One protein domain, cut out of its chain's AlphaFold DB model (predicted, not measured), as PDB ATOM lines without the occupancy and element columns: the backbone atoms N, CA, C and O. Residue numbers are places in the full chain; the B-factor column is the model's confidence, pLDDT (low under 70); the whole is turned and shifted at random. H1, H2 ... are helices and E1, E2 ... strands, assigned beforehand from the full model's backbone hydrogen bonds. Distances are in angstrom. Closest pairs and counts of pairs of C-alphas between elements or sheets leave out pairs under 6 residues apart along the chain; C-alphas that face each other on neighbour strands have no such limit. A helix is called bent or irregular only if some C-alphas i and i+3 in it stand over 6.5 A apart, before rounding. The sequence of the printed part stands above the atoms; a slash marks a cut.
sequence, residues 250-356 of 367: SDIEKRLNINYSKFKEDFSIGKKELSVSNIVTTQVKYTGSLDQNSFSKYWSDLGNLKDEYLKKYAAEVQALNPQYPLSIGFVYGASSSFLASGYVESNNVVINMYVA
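What this domain is: This is residues 250 to 356 of the 367 residues of an uncharacterized protein of Paenibacillus sp. VKM B-2647 (UniProt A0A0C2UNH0). A twisted sheet of five strands curls round one helix, H3, which lies over one face of it. H1 is an arm at the start of the printed part, whose residues 250 to 255 stick out free, and H2 sits at one end of the sheet and only grazes it. The printed part has 107 residues, with three named helices and five named strands in the order H1 E1 E2 H2 H3 E3 E4 E5. The mixed sheet has the order E1 E2 E3 E4 E5, and the class is mixed, helices and strands. The whole is compact, with a radius of gyration of the C-alphas of 13.6 A and spans of 39 by 36 by 21 A.

Where its parts are: H1, residues 250 to 265, begins with C-alpha 250 at (30.855, -45.030, 47.135) and is 22.0 A long. It has a kink of 46 degrees near residue 259; it is neither bent nor irregular, but only just: C-alphas 255 and 258 are 6.2 A apart. E1, residues 267 to 274, is 21.3 A long, and E2, residues 280 to 286, is 19.9 A long. H2 is residues 292 to 301. H3, residues 305 to 318, is 19.9 A long and begins with C-alpha 305 at (31.496, -54.755, 33.052). E3, residues 326 to 332, is 19.5 A long; E4 is residues 338 to 344. E5, residues 350 to 355, ends with C-alpha 355 at (22.820, -57.427, 26.623).

How they stand to each other: E1 and E2 form an antiparallel hairpin, with N 268 and O 285 2.8 A apart, within hydrogen-bond range. E2 and E3 are parallel, with N 284 and O 329 at 2.8 A; E2, H2 H3, E3 is a strand-helix-strand unit, two parallel neighbour strands joined through helices, with a right-handed crossover. E3 E4 E5 is a meander, each strand the antiparallel neighbour of the one before, with N 328 and O 342 at 3.0 A and N 354 and O 341 at 2.8 A. H3 on one face of the sheet makes two layers; its closest C-alphas to E5 are those of Lys 311 and Val 350, 6.1 A. H1 and H3 only just touch, with 3 pairs of C-alphas within 8 A, through residues 260 to 264 and 309 to 313; the closest are those of Tyr 260 and Tyr 309, 6.2 A, and the lines are about perpendicular at 83 degrees. H2 and H3 are close but not clearly touching, the C-alphas of Trp 299 and Lys 306 being 7.4 A apart. Every O i to N i+4 pair is within hydrogen-bond range in H2 and H3, and 9 of 12 are in H1.

The domain as a whole: The two C-alphas farthest apart, those of Asp 251 and Val 276, are 40.7 A apart. The printed part has no cut and no long link. Mean pLDDT of the printed part is 81.3; residues 250 to 259, 301 to 302, 304 to 305 and 336 are under 70.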
ATOM      1  N   SER A 250      30.383 -46.276  47.752       40.69
ATOM      2  CA  SER A 250      30.855 -45.030  47.135       40.69
ATOM      3  C   SER A 250      32.272 -45.102  46.554       40.69
ATOM      4  O   SER A 250      32.577 -44.401  45.589       40.69
ATOM      5  N   ASP A 251      33.155 -45.935  47.112       41.88
ATOM      6  CA  ASP A 251      34.536 -46.065  46.633       41.88
ATOM      7  C   ASP A 251      34.634 -47.033  45.450       41.88
ATOM      8  O   ASP A 251      35.446 -46.833  44.545       41.88
ATOM      9  N   ILE A 252      33.739 -48.022  45.384       42.25
ATOM     10  CA  ILE A 252      33.544 -48.875  44.204       42.25
ATOM     11  C   ILE A 252      32.878 -48.068  43.072       42.25
ATOM     12  O   ILE A 252      33.344 -48.115  41.932       42.25
ATOM     13  N   GLU A 253      31.876 -47.237  43.383       42.72
ATOM     14  CA  GLU A 253      31.233 -46.313  42.435       42.72
ATOM     15  C   GLU A 253      32.220 -45.300  41.831       42.72
ATOM     16  O   GLU A 253      32.169 -45.023  40.627       42.72
ATOM     17  N   LYS A 254      33.172 -44.794  42.629       41.81
ATOM     18  CA  LYS A 254      34.262 -43.922  42.154       41.81
ATOM     19  C   LYS A 254      35.242 -44.640  41.222       41.81
ATOM     20  O   LYS A 254      35.713 -44.027  40.264       41.81
ATOM     21  N   ARG A 255      35.553 -45.914  41.484       40.38
ATOM     22  CA  ARG A 255      36.514 -46.729  40.710       40.38
ATOM     23  C   ARG A 255      35.956 -47.184  39.363       40.38
ATOM     24  O   ARG A 255      36.667 -47.117  38.366       40.38
ATOM     25  N   LEU A 256      34.669 -47.536  39.305       48.44
ATOM     26  CA  LEU A 256      33.964 -47.800  38.043       48.44
ATOM     27  C   LEU A 256      33.911 -46.556  37.140       48.44
ATOM     28  O   LEU A 256      33.834 -46.683  35.923       48.44
ATOM     29  N   ASN A 257      33.991 -45.349  37.709       45.78
ATOM     30  CA  ASN A 257      33.813 -44.095  36.978       45.78
ATOM     31  C   ASN A 257      34.941 -43.753  35.982       45.78
ATOM     32  O   ASN A 257      34.690 -42.996  35.047       45.78
ATOM     33  N   ILE A 258      36.161 -44.289  36.142       40.97
ATOM     34  CA  ILE A 258      37.302 -43.966  35.254       40.97
ATOM     35  C   ILE A 258      37.144 -44.652  33.889       40.97
ATOM     36  O   ILE A 258      37.143 -43.978  32.862       40.97
ATOM     37  N   ASN A 259      36.911 -45.965  33.869       57.25
ATOM     38  CA  ASN A 259      36.656 -46.707  32.628       57.25
ATOM     39  C   ASN A 259      35.246 -46.449  32.073       57.25
ATOM     40  O   ASN A 259      35.055 -46.423  30.858       57.25
ATOM     41  N   TYR A 260      34.272 -46.165  32.945       71.06
ATOM     42  CA  TYR A 260      32.933 -45.757  32.527       71.06
ATOM     43  C   TYR A 260      32.921 -44.412  31.790       71.06
ATOM     44  O   TYR A 260      32.176 -44.270  30.828       71.06
ATOM     45  N   SER A 261      33.744 -43.435  32.192       71.88
ATOM     46  CA  SER A 261      33.790 -42.132  31.505       71.88
ATOM     47  C   SER A 261      34.225 -42.294  30.052       71.88
ATOM     48  O   SER A 261      33.563 -41.773  29.158       71.88
ATOM     49  N   LYS A 262      35.267 -43.102  29.806       74.50
ATOM     50  CA  LYS A 262      35.724 -43.385  28.444       74.50
ATOM     51  C   LYS A 262      34.707 -44.203  27.649       74.50
ATOM     52  O   LYS A 262      34.436 -43.869  26.501       74.50
ATOM     53  N   PHE A 263      34.104 -45.221  28.271       84.38
ATOM     54  CA  PHE A 263      32.986 -45.954  27.672       84.38
ATOM     55  C   PHE A 263      31.892 -44.975  27.235       84.38
ATOM     56  O   PHE A 263      31.534 -44.955  26.068       84.38
ATOM     57  N   LYS A 264      31.423 -44.105  28.135       87.75
ATOM     58  CA  LYS A 264      30.348 -43.139  27.889       87.75
ATOM     59  C   LYS A 264      30.675 -42.141  26.775       87.75
ATOM     60  O   LYS A 264      29.791 -41.846  25.979       87.75
ATOM     61  N   GLU A 265      31.906 -41.632  26.710       87.38
ATOM     62  CA  GLU A 265      32.354 -40.706  25.655       87.38
ATOM     63  C   GLU A 265      32.240 -41.301  24.248       87.38
ATOM     64  O   GLU A 265      31.941 -40.582  23.295       87.38
ATOM     65  N   ASP A 266      32.425 -42.614  24.115       89.62
ATOM     66  CA  ASP A 266      32.327 -43.298  22.828       89.62
ATOM     67  C   ASP A 266      30.867 -43.575  22.411       89.62
ATOM     68  O   ASP A 266      30.629 -44.227  21.394       89.62
ATOM     69  N   PHE A 267      29.878 -43.084  23.163       93.44
ATOM     70  CA  PHE A 267      28.454 -43.280  22.904       93.44
ATOM     71  C   PHE A 267      27.673 -41.961  22.942       93.44
ATOM     72  O   PHE A 267      27.708 -41.208  23.915       93.44
ATOM     73  N   SER A 268      26.856 -41.735  21.918       93.00
ATOM     74  CA  SER A 268      26.033 -40.538  21.775       93.00
ATOM     75  C   SER A 268      24.546 -40.845  21.938       93.00
ATOM     76  O   SER A 268      24.017 -41.786  21.337       93.00
ATOM     77  N   ILE A 269      23.858 -40.044  22.754       94.06
ATOM     78  CA  ILE A 269      22.411 -40.154  22.969       94.06
ATOM     79  C   ILE A 269      21.691 -39.596  21.739       94.06
ATOM     80  O   ILE A 269      21.878 -38.444  21.352       94.06
ATOM     81  N   GLY A 270      20.847 -40.421  21.130       90.94
ATOM     82  CA  GLY A 270      20.014 -40.047  20.001       90.94
ATOM     83  C   GLY A 270      18.791 -39.223  20.399       90.94
ATOM     84  O   GLY A 270      18.618 -38.770  21.531       90.94
ATOM     85  N   LYS A 271      17.892 -39.038  19.432       91.62
ATOM     86  CA  LYS A 271      16.625 -38.341  19.659       91.62
ATOM     87  C   LYS A 271      15.795 -39.079  20.720       91.62
ATOM     88  O   LYS A 271      15.791 -40.310  20.774       91.62
ATOM     89  N   LYS A 272      15.106 -38.313  21.565       92.75
ATOM     90  CA  LYS A 272      14.147 -38.814  22.555       92.75
ATOM     91  C   LYS A 272      12.735 -38.562  22.048       92.75
ATOM     92  O   LYS A 272      12.440 -37.451  21.606       92.75
ATOM     93  N   GLU A 273      11.879 -39.572  22.118       93.00
ATOM     94  CA  GLU A 273      10.505 -39.498  21.613       93.00
ATOM     95  C   GLU A 273       9.532 -40.025  22.667       93.00
ATOM     96  O   GLU A 273       9.733 -41.111  23.202       93.00
ATOM     97  N   LEU A 274       8.491 -39.253  22.992       92.69
ATOM     98  CA  LEU A 274       7.451 -39.682  23.925       92.69
ATOM     99  C   LEU A 274       6.385 -40.474  23.164       92.69
ATOM    100  O   LEU A 274       5.778 -39.968  22.220       92.69
ATOM    101  N   SER A 275       6.164 -41.715  23.578       90.00
ATOM    102  CA  SER A 275       5.113 -42.566  23.023       90.00
ATOM    103  C   SER A 275       3.738 -42.242  23.617       90.00
ATOM    104  O   SER A 275       3.623 -41.669  24.700       90.00
ATOM    105  N   VAL A 276       2.683 -42.695  22.933       86.00
ATOM    106  CA  VAL A 276       1.284 -42.591  23.391       86.00
ATOM    107  C   VAL A 276       1.031 -43.252  24.752       86.00
ATOM    108  O   VAL A 276       0.093 -42.878  25.448       86.00
ATOM    109  N   SER A 277       1.883 -44.197  25.155       89.56
ATOM    110  CA  SER A 277       1.817 -44.881  26.451       89.56
ATOM    111  C   SER A 277       2.613 -44.169  27.550       89.56
ATOM    112  O   SER A 277       2.880 -44.769  28.587       89.56
ATOM    113  N   ASN A 278       3.017 -42.910  27.336       91.75
ATOM    114  CA  ASN A 278       3.847 -42.123  28.256       91.75
ATOM    115  C   ASN A 278       5.213 -42.762  28.568       91.75
ATOM    116  O   ASN A 278       5.738 -42.608  29.666       91.75
ATOM    117  N   ILE A 279       5.795 -43.471  27.598       89.56
ATOM    118  CA  ILE A 279       7.157 -44.021  27.679       89.56
ATOM    119  C   ILE A 279       8.045 -43.217  26.737       89.56
ATOM    120  O   ILE A 279       7.707 -43.070  25.558       89.56
ATOM    121  N   VAL A 280       9.167 -42.705  27.237       94.25
ATOM    122  CA  VAL A 280      10.200 -42.076  26.409       94.25
ATOM    123  C   VAL A 280      11.030 -43.174  25.758       94.25
ATOM    124  O   VAL A 280      11.505 -44.071  26.439       94.25
ATOM    125  N   THR A 281      11.251 -43.093  24.453       93.56
ATOM    126  CA  THR A 281      12.126 -44.012  23.721       93.56
ATOM    127  C   THR A 281      13.358 -43.273  23.223       93.56
ATOM    128  O   THR A 281      13.259 -42.140  22.742       93.56
ATOM    129  N   THR A 282      14.530 -43.901  23.317       94.38
ATOM    130  CA  THR A 282      15.762 -43.371  22.721       94.38
ATOM    131  C   THR A 282      16.736 -44.472  22.308       94.38
ATOM    132  O   THR A 282      16.670 -45.605  22.787       94.38
ATOM    133  N   GLN A 283      17.668 -44.119  21.421       93.94
ATOM    134  CA  GLN A 283      18.800 -44.963  21.054       93.94
ATOM    135  C   GLN A 283      20.107 -44.291  21.450       93.94
ATOM    136  O   GLN A 283      20.319 -43.125  21.126       93.94
ATOM    137  N   VAL A 284      21.001 -45.038  22.084       94.44
ATOM    138  CA  VAL A 284      22.372 -44.623  22.376       94.44
ATOM    139  C   VAL A 284      23.301 -45.321  21.388       94.44
ATOM    140  O   VAL A 284      23.339 -46.548  21.308       94.44
ATOM    141  N   LYS A 285      24.016 -44.535  20.586       94.38
ATOM    142  CA  LYS A 285      24.804 -45.028  19.451       94.38
ATOM    143  C   LYS A 285      26.281 -45.004  19.785       94.38
ATOM    144  O   LYS A 285      26.771 -43.961  20.202       94.38
ATOM    145  N   TYR A 286      26.993 -46.100  19.548       91.81
ATOM    146  CA  TYR A 286      28.452 -46.086  19.572       91.81
ATOM    147  C   TYR A 286      28.967 -45.191  18.439       91.81
ATOM    148  O   TYR A 286      28.653 -45.421  17.270       91.81
ATOM    149  N   THR A 287      29.736 -44.172  18.800       89.94
ATOM    150  CA  THR A 287      30.369 -43.184  17.915       89.94
ATOM    151  C   THR A 287      31.889 -43.148  18.082       89.94
ATOM    152  O   THR A 287      32.536 -42.241  17.563       89.94
ATOM    153  N   GLY A 288      32.461 -44.103  18.822       83.12
ATOM    154  CA  GLY A 288      33.906 -44.248  18.962       83.12
ATOM    155  C   GLY A 288      34.592 -44.685  17.662       83.12
ATOM    156  O   GLY A 288      33.956 -44.974  16.649       83.12
ATOM    157  N   SER A 289      35.923 -44.714  17.689       83.88
ATOM    158  CA  SER A 289      36.755 -44.911  16.495       83.88
ATOM    159  C   SER A 289      36.992 -46.372  16.100       83.88
ATOM    160  O   SER A 289      37.669 -46.615  15.103       83.88
ATOM    161  N   LEU A 290      36.520 -47.345  16.886       80.12
ATOM    162  CA  LEU A 290      36.712 -48.764  16.577       80.12
ATOM    163  C   LEU A 290      35.818 -49.170  15.405       80.12
ATOM    164  O   LEU A 290      34.644 -48.819  15.387       80.12
ATOM    165  N   ASP A 291      36.365 -49.934  14.456       84.94
ATOM    166  CA  ASP A 291      35.570 -50.643  13.451       84.94
ATOM    167  C   ASP A 291      34.788 -51.810  14.083       84.94
ATOM    168  O   ASP A 291      35.002 -52.167  15.240       84.94
ATOM    169  N   GLN A 292      33.888 -52.441  13.323       84.12
ATOM    170  CA  GLN A 292      32.951 -53.427  13.869       84.12
ATOM    171  C   GLN A 292      33.653 -54.662  14.453       84.12
ATOM    172  O   GLN A 292      33.201 -55.197  15.467       84.12
ATOM    173  N   ASN A 293      34.763 -55.108  13.859       79.69
ATOM    174  CA  ASN A 293      35.501 -56.275  14.345       79.69
ATOM    175  C   ASN A 293      36.282 -55.925  15.613       79.69
ATOM    176  O   ASN A 293      36.210 -56.651  16.609       79.69
ATOM    177  N   SER A 294      36.972 -54.783  15.601       75.38
ATOM    178  CA  SER A 294      37.691 -54.266  16.770       75.38
ATOM    179  C   SER A 294      36.743 -53.973  17.934       75.38
ATOM    180  O   SER A 294      37.044 -54.300  19.082       75.38
ATOM    181  N   PHE A 295      35.562 -53.425  17.641       84.94
ATOM    182  CA  PHE A 295      34.509 -53.202  18.619       84.94
ATOM    183  C   PHE A 295      33.949 -54.516  19.158       84.94
ATOM    184  O   PHE A 295      33.764 -54.630  20.361       84.94
ATOM    185  N   SER A 296      33.697 -55.518  18.309       81.00
ATOM    186  CA  SER A 296      33.207 -56.828  18.759       81.00
ATOM    187  C   SER A 296      34.177 -57.475  19.752       81.00
ATOM    188  O   SER A 296      33.768 -57.965  20.806       81.00
ATOM    189  N   LYS A 297      35.485 -57.383  19.472       73.94
ATOM    190  CA  LYS A 297      36.530 -57.824  20.399       73.94
ATOM    191  C   LYS A 297      36.504 -57.023  21.704       73.94
ATOM    192  O   LYS A 297      36.436 -57.624  22.767       73.94
ATOM    193  N   TYR A 298      36.493 -55.692  21.626       75.81
ATOM    194  CA  TYR A 298      36.372 -54.813  22.795       75.81
ATOM    195  C   TYR A 298      35.134 -55.139  23.649       75.81
ATOM    196  O   TYR A 298      35.225 -55.276  24.863       75.81
ATOM    197  N   TRP A 299      33.982 -55.326  23.008       80.81
ATOM    198  CA  TRP A 299      32.712 -55.661  23.646       80.81
ATOM    199  C   TRP A 299      32.757 -57.011  24.362       80.81
ATOM    200  O   TRP A 299      32.204 -57.157  25.453       80.81
ATOM    201  N   SER A 300      33.439 -57.993  23.767       74.00
ATOM    202  CA  SER A 300      33.713 -59.279  24.406       74.00
ATOM    203  C   SER A 300      34.673 -59.125  25.589       74.00
ATOM    204  O   SER A 300      34.421 -59.692  26.651       74.00
ATOM    205  N   ASP A 301      35.740 -58.337  25.427       68.44
ATOM    206  CA  ASP A 301      36.770 -58.101  26.449       68.44
ATOM    207  C   ASP A 301      36.212 -57.371  27.689       68.44
ATOM    208  O   ASP A 301      36.737 -57.546  28.788       68.44
ATOM    209  N   LEU A 302      35.116 -56.610  27.552       65.88
ATOM    210  CA  LEU A 302      34.411 -55.991  28.685       65.88
ATOM    211  C   LEU A 302      33.796 -57.014  29.659       65.88
ATOM    212  O   LEU A 302      33.538 -56.669  30.814       65.88
ATOM    213  N   GLY A 303      33.529 -58.253  29.234       70.62
ATOM    214  CA  GLY A 303      32.972 -59.291  30.108       70.62
ATOM    215  C   GLY A 303      31.687 -58.841  30.814       70.62
ATOM    216  O   GLY A 303      30.745 -58.414  30.153       70.62
ATOM    217  N   ASN A 304      31.653 -58.908  32.148       67.56
ATOM    218  CA  ASN A 304      30.500 -58.487  32.960       67.56
ATOM    219  C   ASN A 304      30.423 -56.964  33.173       67.56
ATOM    220  O   ASN A 304      29.382 -56.456  33.584       67.56
ATOM    221  N   LEU A 305      31.495 -56.214  32.883       69.19
ATOM    222  CA  LEU A 305      31.496 -54.755  33.052       69.19
ATOM    223  C   LEU A 305      30.531 -54.068  32.088       69.19
ATOM    224  O   LEU A 305      30.017 -52.999  32.405       69.19
ATOM    225  N   LYS A 306      30.251 -54.683  30.933       80.56
ATOM    226  CA  LYS A 306      29.267 -54.159  29.979       80.56
ATOM    227  C   LYS A 306      27.891 -54.007  30.630       80.56
ATOM    228  O   LYS A 306      27.270 -52.965  30.460       80.56
ATOM    229  N   ASP A 307      27.452 -54.978  31.430       78.94
ATOM    230  CA  ASP A 307      26.132 -54.951  32.060       78.94
ATOM    231  C   ASP A 307      26.039 -53.791  33.057       78.94
ATOM    232  O   ASP A 307      25.055 -53.053  33.066       78.94
ATOM    233  N   GLU A 308      27.090 -53.590  33.853       77.06
ATOM    234  CA  GLU A 308      27.183 -52.492  34.818       77.06
ATOM    235  C   GLU A 308      27.249 -51.123  34.127       77.06
ATOM    236  O   GLU A 308      26.524 -50.198  34.501       77.06
ATOM    237  N   TYR A 309      28.058 -50.980  33.073       85.31
ATOM    238  CA  TYR A 309      28.169 -49.722  32.327       85.31
ATOM    239  C   TYR A 309      26.879 -49.360  31.597       85.31
ATOM    240  O   TYR A 309      26.475 -48.197  31.610       85.31
ATOM    241  N   LEU A 310      26.205 -50.338  30.996       90.06
ATOM    242  CA  LEU A 310      24.950 -50.121  30.281       90.06
ATOM    243  C   LEU A 310      23.820 -49.739  31.234       90.06
ATOM    244  O   LEU A 310      23.108 -48.776  30.958       90.06
ATOM    245  N   LYS A 311      23.694 -50.426  32.378       87.56
ATOM    246  CA  LYS A 311      22.715 -50.065  33.416       87.56
ATOM    247  C   LYS A 311      22.981 -48.663  33.951       87.56
ATOM    248  O   LYS A 311      22.061 -47.850  34.027       87.56
ATOM    249  N   LYS A 312      24.240 -48.350  34.262       85.94
ATOM    250  CA  LYS A 312      24.621 -47.020  34.743       85.94
ATOM    251  C   LYS A 312      24.298 -45.930  33.721       85.94
ATOM    252  O   LYS A 312      23.674 -44.935  34.077       85.94
ATOM    253  N   TYR A 313      24.639 -46.137  32.449       92.12
ATOM    254  CA  TYR A 313      24.327 -45.156  31.411       92.12
ATOM    255  C   TYR A 313      22.819 -45.033  31.184       92.12
ATOM    256  O   TYR A 313      22.299 -43.925  31.091       92.12
ATOM    257  N   ALA A 314      22.077 -46.140  31.186       91.94
ATOM    258  CA  ALA A 314      20.623 -46.114  31.080       91.94
ATOM    259  C   ALA A 314      19.968 -45.293  32.207       91.94
ATOM    260  O   ALA A 314      19.110 -44.453  31.929       91.94
ATOM    261  N   ALA A 315      20.422 -45.465  33.452       87.75
ATOM    262  CA  ALA A 315      19.971 -44.669  34.593       87.75
ATOM    263  C   ALA A 315      20.322 -43.175  34.438       87.75
ATOM    264  O   ALA A 315      19.483 -42.311  34.688       87.75
ATOM    265  N   GLU A 316      21.526 -42.849  33.961       89.75
ATOM    266  CA  GLU A 316      21.922 -41.458  33.694       89.75
ATOM    267  C   GLU A 316      21.097 -40.812  32.568       89.75
ATOM    268  O   GLU A 316      20.780 -39.626  32.646       89.75
ATOM    269  N   VAL A 317      20.715 -41.571  31.534       91.00
ATOM    270  CA  VAL A 317      19.842 -41.081  30.453       91.00
ATOM    271  C   VAL A 317      18.414 -40.854  30.960       91.00
ATOM    272  O   VAL A 317      17.810 -39.837  30.611       91.00
ATOM    273  N   GLN A 318      17.892 -41.752  31.802       90.56
ATOM    274  CA  GLN A 318      16.589 -41.608  32.466       90.56
ATOM    275  C   GLN A 318      16.545 -40.361  33.358       90.56
ATOM    276  O   GLN A 318      15.563 -39.619  33.328       90.56
ATOM    277  N   ALA A 319      17.628 -40.071  34.083       88.00
ATOM    278  CA  ALA A 319      17.721 -38.901  34.954       88.00
ATOM    279  C   ALA A 319      17.584 -37.560  34.204       88.00
ATOM    280  O   ALA A 319      17.243 -36.546  34.810       88.00
ATOM    281  N   LEU A 320      17.789 -37.540  32.880       86.38
ATOM    282  CA  LEU A 320      17.535 -36.362  32.043       86.38
ATOM    283  C   LEU A 320      16.033 -36.100  31.821       86.38
ATOM    284  O   LEU A 320      15.653 -34.984  31.471       86.38
ATOM    285  N   ASN A 321      15.182 -37.118  31.988       84.50
ATOM    286  CA  ASN A 321      13.736 -37.073  31.763       84.50
ATOM    287  C   ASN A 321      12.980 -37.898  32.833       84.50
ATOM    288  O   ASN A 321      12.252 -38.826  32.487       84.50
ATOM    289  N   PRO A 322      13.086 -37.553  34.131       85.75
ATOM    290  CA  PRO A 322      12.622 -38.406  35.233       85.75
ATOM    291  C   PRO A 322      11.094 -38.576  35.307       85.75
ATOM    292  O   PRO A 322      10.603 -39.427  36.037       85.75
ATOM    293  N   GLN A 323      10.322 -37.773  34.568       88.00
ATOM    294  CA  GLN A 323       8.854 -37.796  34.626       88.00
ATOM    295  C   GLN A 323       8.225 -39.033  33.977       88.00
ATOM    296  O   GLN A 323       7.113 -39.410  34.341       88.00
ATOM    297  N   TYR A 324       8.916 -39.653  33.023       90.69
ATOM    298  CA  TYR A 324       8.401 -40.778  32.251       90.69
ATOM    299  C   TYR A 324       9.412 -41.917  32.269       90.69
ATOM    300  O   TYR A 324      10.608 -41.637  32.210       90.69
ATOM    301  N   PRO A 325       8.968 -43.179  32.315       91.81
ATOM    302  CA  PRO A 325       9.867 -44.307  32.117       91.81
ATOM    303  C   PRO A 325      10.531 -44.270  30.734       91.81
ATOM    304  O   PRO A 325       9.976 -43.728  29.770       91.81
ATOM    305  N   LEU A 326      11.700 -44.895  30.636       94.06
ATOM    306  CA  LEU A 326      12.548 -44.918  29.451       94.06
ATOM    307  C   LEU A 326      12.645 -46.327  28.870       94.06
ATOM    308  O   LEU A 326      13.052 -47.269  29.540       94.06
ATOM    309  N   SER A 327      12.364 -46.453  27.580       94.44
ATOM    310  CA  SER A 327      12.809 -47.569  26.751       94.44
ATOM    311  C   SER A 327      14.088 -47.156  26.023       94.44
ATOM    312  O   SER A 327      14.098 -46.185  25.260       94.44
ATOM    313  N   ILE A 328      15.187 -47.862  26.278       94.75
ATOM    314  CA  ILE A 328      16.510 -47.519  25.752       94.75
ATOM    315  C   ILE A 328      17.098 -48.681  24.959       94.75
ATOM    316  O   ILE A 328      17.068 -49.832  25.391       94.75
ATOM    317  N   GLY A 329      17.663 -48.367  23.794       94.25
ATOM    318  CA  GLY A 329      18.449 -49.304  22.996       94.25
ATOM    319  C   GLY A 329      19.864 -48.790  22.770       94.25
ATOM    320  O   GLY A 329      20.047 -47.643  22.374       94.25
ATOM    321  N   PHE A 330      20.862 -49.637  22.977       94.56
ATOM    322  CA  PHE A 330      22.251 -49.380  22.615       94.56
ATOM    323  C   PHE A 330      22.541 -50.035  21.269       94.56
ATOM    324  O   PHE A 330      22.226 -51.209  21.076       94.56
ATOM    325  N   VAL A 331      23.142 -49.298  20.342       93.31
ATOM    326  CA  VAL A 331      23.453 -49.780  18.987       93.31
ATOM    327  C   VAL A 331      24.864 -49.380  18.581       93.31
ATOM    328  O   VAL A 331      25.424 -48.409  19.090       93.31
ATOM    329  N   TYR A 332      25.445 -50.118  17.641       90.38
ATOM    330  CA  TYR A 332      26.746 -49.784  17.072       90.38
ATOM    331  C   TYR A 332      26.596 -48.911  15.823       90.38
ATOM    332  O   TYR A 332      26.014 -49.346  14.825       90.38
ATOM    333  N   GLY A 333      27.125 -47.685  15.855       82.44
ATOM    334  CA  GLY A 333      27.045 -46.754  14.730       82.44
ATOM    335  C   GLY A 333      25.606 -46.518  14.254       82.44
ATOM    336  O   GLY A 333      24.710 -46.211  15.042       82.44
ATOM    337  N   ALA A 334      25.385 -46.662  12.946       76.75
ATOM    338  CA  ALA A 334      24.062 -46.583  12.320       76.75
ATOM    339  C   ALA A 334      23.369 -47.953  12.166       76.75
ATOM    340  O   ALA A 334      22.345 -48.038  11.491       76.75
ATOM    341  N   SER A 335      23.926 -49.020  12.751       70.06
ATOM    342  CA  SER A 335      23.373 -50.371  12.642       70.06
ATOM    343  C   SER A 335      22.012 -50.491  13.332       70.06
ATOM    344  O   SER A 335      21.760 -49.860  14.359       70.06
ATOM    345  N   SER A 336      21.151 -51.355  12.790       65.62
ATOM    346  CA  SER A 336      19.911 -51.796  13.436       65.62
ATOM    347  C   SER A 336      20.135 -52.897  14.480       65.62
ATOM    348  O   SER A 336      19.195 -53.263  15.182       65.62
ATOM    349  N   SER A 337      21.349 -53.452  14.576       73.06
ATOM    350  CA  SER A 337      21.678 -54.484  15.561       73.06
ATOM    351  C   SER A 337      21.858 -53.872  16.945       73.06
ATOM    352  O   SER A 337      22.728 -53.022  17.161       73.06
ATOM    353  N   PHE A 338      21.045 -54.334  17.893       83.62
ATOM    354  CA  PHE A 338      21.147 -53.922  19.285       83.62
ATOM    355  C   PHE A 338      22.339 -54.592  19.967       83.62
ATOM    356  O   PHE A 338      22.484 -55.812  19.965       83.62
ATOM    357  N   LEU A 339      23.163 -53.761  20.593       89.81
ATOM    358  CA  LEU A 339      24.170 -54.161  21.569       89.81
ATOM    359  C   LEU A 339      23.506 -54.546  22.889       89.81
ATOM    360  O   LEU A 339      23.885 -55.519  23.534       89.81
ATOM    361  N   ALA A 340      22.509 -53.761  23.283       92.50
ATOM    362  CA  ALA A 340      21.692 -53.995  24.453       92.50
ATOM    363  C   ALA A 340      20.367 -53.250  24.311       92.50
ATOM    364  O   ALA A 340      20.266 -52.273  23.568       92.50
ATOM    365  N   SER A 341      19.361 -53.678  25.050       91.94
ATOM    366  CA  SER A 341      18.115 -52.938  25.199       91.94
ATOM    367  C   SER A 341      17.552 -53.159  26.589       91.94
ATOM    368  O   SER A 341      17.817 -54.174  27.232       91.94
ATOM    369  N   GLY A 342      16.789 -52.199  27.084       91.88
ATOM    370  CA  GLY A 342      16.132 -52.363  28.365       91.88
ATOM    371  C   GLY A 342      15.150 -51.257  28.666       91.88
ATOM    372  O   GLY A 342      14.945 -50.329  27.880       91.88
ATOM    373  N   TYR A 343      14.540 -51.393  29.832       90.81
ATOM    374  CA  TYR A 343      13.558 -50.466  30.349       90.81
ATOM    375  C   TYR A 343      14.096 -49.842  31.634       90.81
ATOM    376  O   TYR A 343      14.757 -50.506  32.427       90.81
ATOM    377  N   VAL A 344      13.838 -48.563  31.846       89.88
ATOM    378  CA  VAL A 344      14.209 -47.861  33.070       89.88
ATOM    379  C   VAL A 344      12.952 -47.215  33.620       89.88
ATOM    380  O   VAL A 344      12.230 -46.516  32.909       89.88
ATOM    381  N   GLU A 345      12.659 -47.485  34.882       85.69
ATOM    382  CA  GLU A 345      11.563 -46.832  35.584       85.69
ATOM    383  C   GLU A 345      11.884 -45.358  35.861       85.69
ATOM    384  O   GLU A 345      13.040 -44.930  35.883       85.69
ATOM    385  N   SER A 346      10.848 -44.564  36.139       79.12
ATOM    386  CA  SER A 346      10.972 -43.132  36.449       79.12
ATOM    387  C   SER A 346      11.819 -42.825  37.695       79.12
ATOM    388  O   SER A 346      12.306 -41.709  37.855       79.12
ATOM    389  N   ASN A 347      12.044 -43.815  38.562       76.94
ATOM    390  CA  ASN A 347      12.923 -43.756  39.738       76.94
ATOM    391  C   ASN A 347      14.397 -44.128  39.429       76.94
ATOM    392  O   ASN A 347      15.181 -44.305  40.359       76.94
ATOM    393  N   ASN A 348      14.774 -44.246  38.149       76.88
ATOM    394  CA  ASN A 348      16.089 -44.684  37.657       76.88
ATOM    395  C   ASN A 348      16.424 -46.166  37.903       76.88
ATOM    396  O   ASN A 348      17.572 -46.574  37.705       76.88
ATOM    397  N   VAL A 349      15.455 -46.991  38.304       75.88
ATOM    398  CA  VAL A 349      15.656 -48.439  38.425       75.88
ATOM    399  C   VAL A 349      15.662 -49.059  37.032       75.88
ATOM    400  O   VAL A 349      14.692 -48.969  36.283       75.88
ATOM    401  N   VAL A 350      16.777 -49.699  36.677       80.75
ATOM    402  CA  VAL A 350      16.926 -50.398  35.399       80.75
ATOM    403  C   VAL A 350      16.318 -51.791  35.501       80.75
ATOM    404  O   VAL A 350      16.726 -52.600  36.334       80.75
ATOM    405  N   ILE A 351      15.377 -52.087  34.614       78.38
ATOM    406  CA  ILE A 351      14.635 -53.342  34.555       78.38
ATOM    407  C   ILE A 351      14.852 -53.992  33.187       78.38
ATOM    408  O   ILE A 351      14.782 -53.346  32.142       78.38
ATOM    409  N   ASN A 352      15.085 -55.307  33.189       76.81
ATOM    410  CA  ASN A 352      15.183 -56.116  31.971       76.81
ATOM    411  C   ASN A 352      16.238 -55.603  30.972       76.81
ATOM    412  O   ASN A 352      15.982 -55.571  29.769       76.81
ATOM    413  N   MET A 353      17.420 -55.197  31.455       86.50
ATOM    414  CA  MET A 353      18.542 -54.891  30.565       86.50
ATOM    415  C   MET A 353      19.046 -56.184  29.917       86.50
ATOM    416  O   MET A 353      19.761 -56.964  30.544       86.50
ATOM    417  N   TYR A 354      18.653 -56.413  28.669       87.06
ATOM    418  CA  TYR A 354      19.196 -57.471  27.837       87.06
ATOM    419  C   TYR A 354      20.462 -56.972  27.152       87.06
ATOM    420  O   TYR A 354      20.449 -55.926  26.503       87.06
ATOM    421  N   VAL A 355      21.543 -57.738  27.261       86.38
ATOM    422  CA  VAL A 355      22.820 -57.427  26.623       86.38
ATOM    423  C   VAL A 355      23.163 -58.537  25.644       86.38
ATOM    424  O   VAL A 355      23.198 -59.710  26.013       86.38
ATOM    425  N   ALA A 356      23.416 -58.172  24.388       81.06
ATOM    426  CA  ALA A 356      23.783 -59.119  23.351       81.06
ATOM    427  C   ALA A 356      25.137 -59.770  23.703       81.06
ATOM    428  O   ALA A 356      26.143 -59.057  23.835       81.06
TER     429      ALA A 356